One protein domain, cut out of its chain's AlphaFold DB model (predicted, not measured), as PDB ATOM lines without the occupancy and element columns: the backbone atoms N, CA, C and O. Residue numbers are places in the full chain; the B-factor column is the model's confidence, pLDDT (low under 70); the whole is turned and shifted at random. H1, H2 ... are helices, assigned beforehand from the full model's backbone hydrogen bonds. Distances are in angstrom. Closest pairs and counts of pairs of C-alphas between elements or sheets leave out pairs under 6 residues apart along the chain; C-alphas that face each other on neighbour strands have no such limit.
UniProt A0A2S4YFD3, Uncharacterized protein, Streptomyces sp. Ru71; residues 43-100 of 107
ATOM      1  N   LEU A  43     294.921 303.903 396.906       69.81
ATOM      2  CA  LEU A  43     293.780 304.147 397.807       69.81
ATOM      3  C   LEU A  43     294.251 304.476 399.255       69.81
ATOM      4  O   LEU A  43     293.776 303.875 400.208       69.81
ATOM      5  N   CYS A  44     295.253 305.339 399.439       69.31
ATOM      6  CA  CYS A  44     296.082 305.385 400.657       69.31
ATOM      7  C   CYS A  44     295.371 305.269 402.009       69.31
ATOM      8  O   CYS A  44     294.835 306.240 402.524       69.31
ATOM      9  N   VAL A  45     295.470 304.092 402.623       69.44
ATOM     10  CA  VAL A  45     294.842 303.743 403.901       69.44
ATOM     11  C   VAL A  45     295.181 304.714 405.042       69.44
ATOM     12  O   VAL A  45     294.326 305.005 405.875       69.44
ATOM     13  N   PHE A  46     296.394 305.272 405.034       67.75
ATOM     14  CA  PHE A  46     296.888 306.227 406.032       67.75
ATOM     15  C   PHE A  46     296.575 307.696 405.721       67.75
ATOM     16  O   PHE A  46     296.920 308.563 406.518       67.75
ATOM     17  N   ALA A  47     295.973 308.007 404.570       72.38
ATOM     18  CA  ALA A  47     295.597 309.381 404.246       72.38
ATOM     19  C   ALA A  47     294.373 309.833 405.055       72.38
ATOM     20  O   ALA A  47     293.773 309.046 405.787       72.38
ATOM     21  N   SER A  48     293.979 311.100 404.931       77.00
ATOM     22  CA  SER A  48     292.698 311.545 405.485       77.00
ATOM     23  C   SER A  48     291.552 310.699 404.912       77.00
ATOM     24  O   SER A  48     291.650 310.159 403.801       77.00
ATOM     25  N   ARG A  49     290.443 310.565 405.646       80.12
ATOM     26  CA  ARG A  49     289.270 309.839 405.134       80.12
ATOM     27  C   ARG A  49     288.775 310.452 403.820       80.12
ATOM     28  O   ARG A  49     288.408 309.720 402.901       80.12
ATOM     29  N   HIS A  50     288.854 311.773 403.707       77.50
ATOM     30  CA  HIS A  50     288.575 312.522 402.489       77.50
ATOM     31  C   HIS A  50     289.390 312.035 401.277       77.50
ATOM     32  O   HIS A  50     288.822 311.679 400.241       77.50
ATOM     33  N   ASP A  51     290.714 311.934 401.412       76.88
ATOM     34  CA  ASP A  51     291.597 311.505 400.318       76.88
ATOM     35  C   ASP A  51     291.345 310.048 399.904       76.88
ATOM     36  O   ASP A  51     291.469 309.682 398.727       76.88
ATOM     37  N   VAL A  52     290.956 309.206 400.867       80.69
ATOM     38  CA  VAL A  52     290.558 307.818 400.616       80.69
ATOM     39  C   VAL A  52     289.269 307.767 399.794       80.69
ATOM     40  O   VAL A  52     289.215 307.051 398.793       80.69
ATOM     41  N   LEU A  53     288.253 308.553 400.156       83.44
ATOM     42  CA  LEU A  53     286.983 308.623 399.427       83.44
ATOM     43  C   LEU A  53     287.166 309.149 397.999       83.44
ATOM     44  O   LEU A  53     286.630 308.560 397.056       83.44
ATOM     45  N   LEU A  54     287.986 310.189 397.824       78.81
ATOM     46  CA  LEU A  54     288.365 310.713 396.511       78.81
ATOM     47  C   LEU A  54     289.040 309.633 395.651       78.81
ATOM     48  O   LEU A  54     288.691 309.433 394.483       78.81
ATOM     49  N   SER A  55     289.986 308.898 396.240       79.62
ATOM     50  CA  SER A  55     290.718 307.827 395.558       79.62
ATOM     51  C   SER A  55     289.797 306.674 395.141       79.62
ATOM     52  O   SER A  55     289.901 306.182 394.015       79.62
ATOM     53  N   ILE A  56     288.866 306.277 396.015       83.88
ATOM     54  CA  ILE A  56     287.872 305.230 395.747       83.88
ATOM     55  C   ILE A  56     286.931 305.653 394.619       83.88
ATOM     56  O   ILE A  56     286.749 304.895 393.664       83.88
ATOM     57  N   GLY A  57     286.379 306.867 394.685       81.56
ATOM     58  CA  GLY A  57     285.450 307.360 393.670       81.56
ATOM     59  C   GLY A  57     286.079 307.501 392.286       81.56
ATOM     60  O   GLY A  57     285.444 307.189 391.282       81.56
ATOM     61  N   ARG A  58     287.359 307.890 392.209       78.75
ATOM     62  CA  ARG A  58     288.096 307.984 390.936       78.75
ATOM     63  C   ARG A  58     288.557 306.624 390.406       78.75
ATOM     64  O   ARG A  58     288.836 306.503 389.214       78.75
ATOM     65  N   ARG A  59     288.673 305.600 391.261       80.25
ATOM     66  CA  ARG A  59     289.224 304.277 390.907       80.25
ATOM     67  C   ARG A  59     288.344 303.118 391.411       80.25
ATOM     68  O   ARG A  59     288.849 302.216 392.083       80.25
ATOM     69  N   PRO A  60     287.057 303.042 391.027       78.81
ATOM     70  CA  PRO A  60     286.136 302.030 391.556       78.81
ATOM     71  C   PRO A  60     286.556 300.593 391.208       78.81
ATOM     72  O   PRO A  60     286.423 299.683 392.024       78.81
ATOM     73  N   ARG A  61     287.154 300.386 390.022       78.88
ATOM     74  CA  ARG A  61     287.696 299.079 389.600       78.88
ATOM     75  C   ARG A  61     288.831 298.585 390.495       78.88
ATOM     76  O   ARG A  61     289.018 297.382 390.625       78.88
ATOM     77  N   LEU A  62     289.584 299.507 391.091       80.88
ATOM     78  CA  LEU A  62     290.665 299.182 392.009       80.88
ATOM     79  C   LEU A  62     290.146 298.927 393.428       80.88
ATOM     80  O   LEU A  62     290.698 298.074 394.109       80.88
ATOM     81  N   ALA A  63     289.097 299.624 393.866       83.88
ATOM     82  CA  ALA A  63     288.508 299.442 395.194       83.88
ATOM     83  C   ALA A  63     287.768 298.098 395.349       83.88
ATOM     84  O   ALA A  63     287.782 297.506 396.428       83.88
ATOM     85  N   ALA A  64     287.170 297.578 394.272       83.31
ATOM     86  CA  ALA A  64     286.413 296.324 394.307       83.31
ATOM     87  C   ALA A  64     287.229 295.098 394.798       83.31
ATOM     88  O   ALA A  64     286.745 294.397 395.689       83.31
ATOM     89  N   PRO A  65     288.469 294.847 394.326       81.12
ATOM     90  CA  PRO A  65     289.320 293.782 394.868       81.12
ATOM     91  C   PRO A  65     289.577 293.867 396.377       81.12
ATOM     92  O   PRO A  65     289.571 292.845 397.057       81.12
ATOM     93  N   TYR A  66     289.773 295.068 396.927       80.12
ATOM     94  CA  TYR A  66     289.988 295.238 398.368       80.12
ATOM     95  C   TYR A  66     288.727 294.907 399.175       80.12
ATOM     96  O   TYR A  66     288.835 294.332 400.255       80.12
ATOM     97  N   ALA A  67     287.534 295.220 398.652       84.56
ATOM     98  CA  ALA A  67     286.277 294.819 399.284       84.56
ATOM     99  C   ALA A  67     286.126 293.294 399.326       84.56
ATOM    100  O   ALA A  67     285.750 292.750 400.361       84.56
ATOM    101  N   ALA A  68     286.495 292.607 398.240       81.50
ATOM    102  CA  ALA A  68     286.481 291.147 398.189       81.50
ATOM    103  C   ALA A  68     287.457 290.528 399.205       81.50
ATOM    104  O   ALA A  68     287.091 289.607 399.932       81.50
ATOM    105  N   VAL A  69     288.677 291.064 399.317       78.50
ATOM    106  CA  VAL A  69     289.657 290.600 400.316       78.50
ATOM    107  C   VAL A  69     289.164 290.853 401.741       78.50
ATOM    108  O   VAL A  69     289.238 289.949 402.571       78.50
ATOM    109  N   GLY A  70     288.630 292.045 402.023       78.81
ATOM    110  CA  GLY A  70     288.072 292.380 403.336       78.81
ATOM    111  C   GLY A  70     286.898 291.478 403.723       78.81
ATOM    112  O   GLY A  70     286.796 291.066 404.872       78.81
ATOM    113  N   GLN A  71     286.054 291.089 402.764       78.94
ATOM    114  CA  GLN A  71     284.954 290.155 403.007       78.94
ATOM    115  C   GLN A  71     285.442 288.742 403.357       78.94
ATOM    116  O   GLN A  71     284.840 288.092 404.206       78.94
ATOM    117  N   VAL A  72     286.525 288.272 402.730       78.94
ATOM    118  CA  VAL A  72     287.098 286.942 403.001       78.94
ATOM    119  C   VAL A  72     287.854 286.908 404.328       78.94
ATOM    120  O   VAL A  72     287.769 285.922 405.052       78.94
ATOM    121  N   ARG A  73     288.611 287.963 404.648       75.44
ATOM    122  CA  ARG A  73     289.459 287.996 405.851       75.44
ATOM    123  C   ARG A  73     288.736 288.490 407.099       75.44
ATOM    124  O   ARG A  73     289.167 288.178 408.199       75.44
ATOM    125  N   GLY A  74     287.665 289.265 406.935       73.75
ATOM    126  CA  GLY A  74     287.018 289.977 408.039       73.75
ATOM    127  C   GLY A  74     287.826 291.176 408.550       73.75
ATOM    128  O   GLY A  74     287.423 291.809 409.523       73.75
ATOM    129  N   ASP A  75     288.938 291.504 407.891       73.69
ATOM    130  CA  ASP A  75     289.822 292.591 408.293       73.69
ATOM    131  C   ASP A  75     289.225 293.957 407.945       73.69
ATOM    132  O   ASP A  75     288.571 294.155 406.912       73.69
ATOM    133  N   SER A  76     289.514 294.933 408.804       76.38
ATOM    134  CA  SER A  76     289.200 296.328 408.518       76.38
ATOM    135  C   SER A  76     290.233 296.916 407.556       76.38
ATOM    136  O   SER A  76     291.406 296.546 407.565       76.38
ATOM    137  N   PHE A  77     289.784 297.828 406.694       78.56
ATOM    138  CA  PHE A  77     290.669 298.497 405.745       78.56
ATOM    139  C   PHE A  77     291.560 299.499 406.468       78.56
ATOM    140  O   PHE A  77     292.747 299.558 406.192       78.56
ATOM    141  N   ARG A  78     290.993 300.222 407.437       78.12
ATOM    142  CA  ARG A  78     291.691 301.026 408.444       78.12
ATOM    143  C   ARG A  78     291.278 300.550 409.832       78.12
ATOM    144  O   ARG A  78     290.290 299.836 409.954       78.12
ATOM    145  N   ALA A  79     291.979 300.981 410.878       77.06
ATOM    146  CA  ALA A  79     291.613 300.645 412.258       77.06
ATOM    147  C   ALA A  79     290.164 301.037 412.617       77.06
ATOM    148  O   ALA A  79     289.539 300.391 413.450       77.06
ATOM    149  N   ASP A  80     289.635 302.073 411.966       74.94
ATOM    150  CA  ASP A  80     288.327 302.668 412.215       74.94
ATOM    151  C   ASP A  80     287.233 302.223 411.228       74.94
ATOM    152  O   ASP A  80     286.051 302.438 411.494       74.94
ATOM    153  N   CYS A  81     287.574 301.627 410.076       77.56
ATOM    154  CA  CYS A  81     286.576 301.394 409.028       77.56
ATOM    155  C   CYS A  81     286.907 300.285 408.021       77.56
ATOM    156  O   CYS A  81     288.059 299.952 407.726       77.56
ATOM    157  N   ARG A  82     285.850 299.731 407.417       85.25
ATOM    158  CA  ARG A  82     285.946 298.756 406.323       85.25
ATOM    159  C   ARG A  82     285.848 299.455 404.973       85.25
ATOM    160  O   ARG A  82     285.075 300.396 404.797       85.25
ATOM    161  N   ILE A  83     286.544 298.929 403.966       85.81
ATOM    162  CA  ILE A  83     286.532 299.536 402.628       85.81
ATOM    163  C   ILE A  83     285.150 299.514 401.968       85.81
ATOM    164  O   ILE A  83     284.818 300.418 401.210       85.81
ATOM    165  N   ILE A  84     284.308 298.525 402.275       87.25
ATOM    166  CA  ILE A  84     282.952 298.458 401.718       87.25
ATOM    167  C   ILE A  84     282.089 299.645 402.161       87.25
ATOM    168  O   ILE A  84     281.278 300.155 401.387       87.25
ATOM    169  N   ASP A  85     282.316 300.131 403.381       87.44
ATOM    170  CA  ASP A  85     281.607 301.282 403.924       87.44
ATOM    171  C   ASP A  85     282.088 302.567 403.242       87.44
ATOM    172  O   ASP A  85     281.270 303.394 402.843       87.44
ATOM    173  N   LEU A  86     283.390 302.665 402.969       85.81
ATOM    174  CA  LEU A  86     283.982 303.760 402.201       85.81
ATOM    175  C   LEU A  86     283.532 303.775 400.730       85.81
ATOM    176  O   LEU A  86     283.265 304.843 400.190       85.81
ATOM    177  N   ILE A  87     283.391 302.615 400.079       86.56
ATOM    178  CA  ILE A  87     282.870 302.507 398.701       86.56
ATOM    179  C   ILE A  87     281.426 302.993 398.630       86.56
ATOM    180  O   ILE A  87     281.080 303.794 397.761       86.56
ATOM    181  N   ARG A  88     280.586 302.541 399.565       85.94
ATOM    182  CA  ARG A  88     279.194 302.986 399.669       85.94
ATOM    183  C   ARG A  88     279.109 304.491 399.920       85.94
ATOM    184  O   ARG A  88     278.292 305.163 399.300       85.94
ATOM    185  N   HIS A  89     279.973 305.015 400.782       83.62
ATOM    186  CA  HIS A  89     280.018 306.439 401.093       83.62
ATOM    187  C   HIS A  89     280.483 307.280 399.893       83.62
ATOM    188  O   HIS A  89     279.831 308.260 399.546       83.62
ATOM    189  N   ALA A  90     281.530 306.857 399.179       82.56
ATOM    190  CA  ALA A  90     282.001 307.532 397.968       82.56
ATOM    191  C   ALA A  90     280.941 307.560 396.849       82.56
ATOM    192  O   ALA A  90     280.870 308.528 396.091       82.56
ATOM    193  N   ALA A  91     280.105 306.517 396.753       80.00
ATOM    194  CA  ALA A  91     278.983 306.469 395.817       80.00
ATOM    195  C   ALA A  91     277.821 307.392 396.228       80.00
ATOM    196  O   ALA A  91     277.185 307.983 395.360       80.00
ATOM    197  N   ALA A  92     277.550 307.526 397.531       78.00
ATOM    198  CA  ALA A  92     276.465 308.357 398.053       78.00
ATOM    199  C   ALA A  92     276.794 309.857 398.029       78.00
ATOM    200  O   ALA A  92     275.937 310.669 397.695       78.00
ATOM    201  N   CYS A  93     278.032 310.225 398.366       66.44
ATOM    202  CA  CYS A  93     278.441 311.624 398.469       66.44
ATOM    203  C   CYS A  93     278.888 312.241 397.140       66.44
ATOM    204  O   CYS A  93     279.161 313.433 397.139       66.44
ATOM    205  N   ALA A  94     278.947 311.455 396.051       61.38
ATOM    206  CA  ALA A  94     279.661 311.779 394.815       61.38
ATOM    207  C   ALA A  94     281.086 312.248 395.144       61.38
ATOM    208  O   ALA A  94     281.295 313.398 395.508       61.38
ATOM    209  N   ALA A  95     282.059 311.330 395.083       60.44
ATOM    210  CA  ALA A  95     283.438 311.623 395.478       60.44
ATOM    211  C   ALA A  95     283.881 313.023 395.010       60.44
ATOM    212  O   ALA A  95     283.722 313.319 393.820       60.44
ATOM    213  N   PRO A  96     284.376 313.863 395.936       59.97
ATOM    214  CA  PRO A  96     284.535 315.292 395.713       59.97
ATOM    215  C   PRO A  96     285.332 315.568 394.443       59.97
ATOM    216  O   PRO A  96     286.216 314.795 394.054       59.97
ATOM    217  N   ASP A  97     285.039 316.678 393.774       59.47
ATOM    218  CA  ASP A  97     285.913 317.110 392.695       59.47
ATOM    219  C   ASP A  97     287.313 317.436 393.253       59.47
ATOM    220  O   ASP A  97     287.435 317.926 394.377       59.47
ATOM    221  N   PRO A  98     288.397 317.140 392.513       55.25
ATOM    222  CA  PRO A  98     289.752 317.441 392.949       55.25
ATOM    223  C   PRO A  98     289.885 318.903 393.388       55.25
ATOM    224  O   PRO A  98     289.564 319.810 392.625       55.25
ATOM    225  N   GLY A  99     290.373 319.124 394.611       52.50
ATOM    226  CA  GLY A  99     290.516 320.463 395.194       52.50
ATOM    227  C   GLY A  99     289.281 320.977 395.944       52.50
ATOM    228  O   GLY A  99     289.367 322.026 396.576       52.50
ATOM    229  N   VAL A 100     288.165 320.242 395.936       55.28
ATOM    230  CA  VAL A 100     287.029 320.481 396.834       55.28
ATOM    231  C   VAL A 100     287.302 319.765 398.152       55.28
ATOM    232  O   VAL A 100     287.525 318.558 398.164       55.28
TER     233      VAL A 100
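This is residues 43 to 100 of the 107 residues of an uncharacterized protein of Streptomyces sp. Ru71 (UniProt A0A2S4YFD3). Three helices cluster: H1 is set across H3, and H2 folds back through a loop into H3 as a helical hairpin. The 58 printed residues include three named helices, H1, H2, H3 along the chain, and no named strand: all helix. The whole is compact, radius of gyration of the C-alphas 10.7 A, spanning 34 by 21 by 16 A.

Find C-alpha 49 at (289.270, 309.839, 405.134); H1 runs from there to residue 58. H2 covers residues 60 to 73, 20.3 A. H3, residues 83 to 92, ends at C-alpha 92, (276.465, 308.357, 398.053).

H1 and H2 are close but not clearly touching, the closest C-alphas, Ile 56 and Ala 63, 5.8 A apart. Look at Leu 53 and Ala 90: H1 and H3 touch, closest C-alphas 5.3 A, only just about perpendicular at 72 degrees. H2 and H3, a hairpin, touch, closest C-alphas Ala 67 and Ile 84, 5.5 A. Every O i to N i+4 pair is within hydrogen-bond range in H1 and H3, 8 of 10 in H2.

The farthest C-alphas, Val 72 and Gly 99, are 34.6 A apart. The printed part has no cut and no long link. Residues 43 to 46 and 93 to 100 have pLDDT under 70.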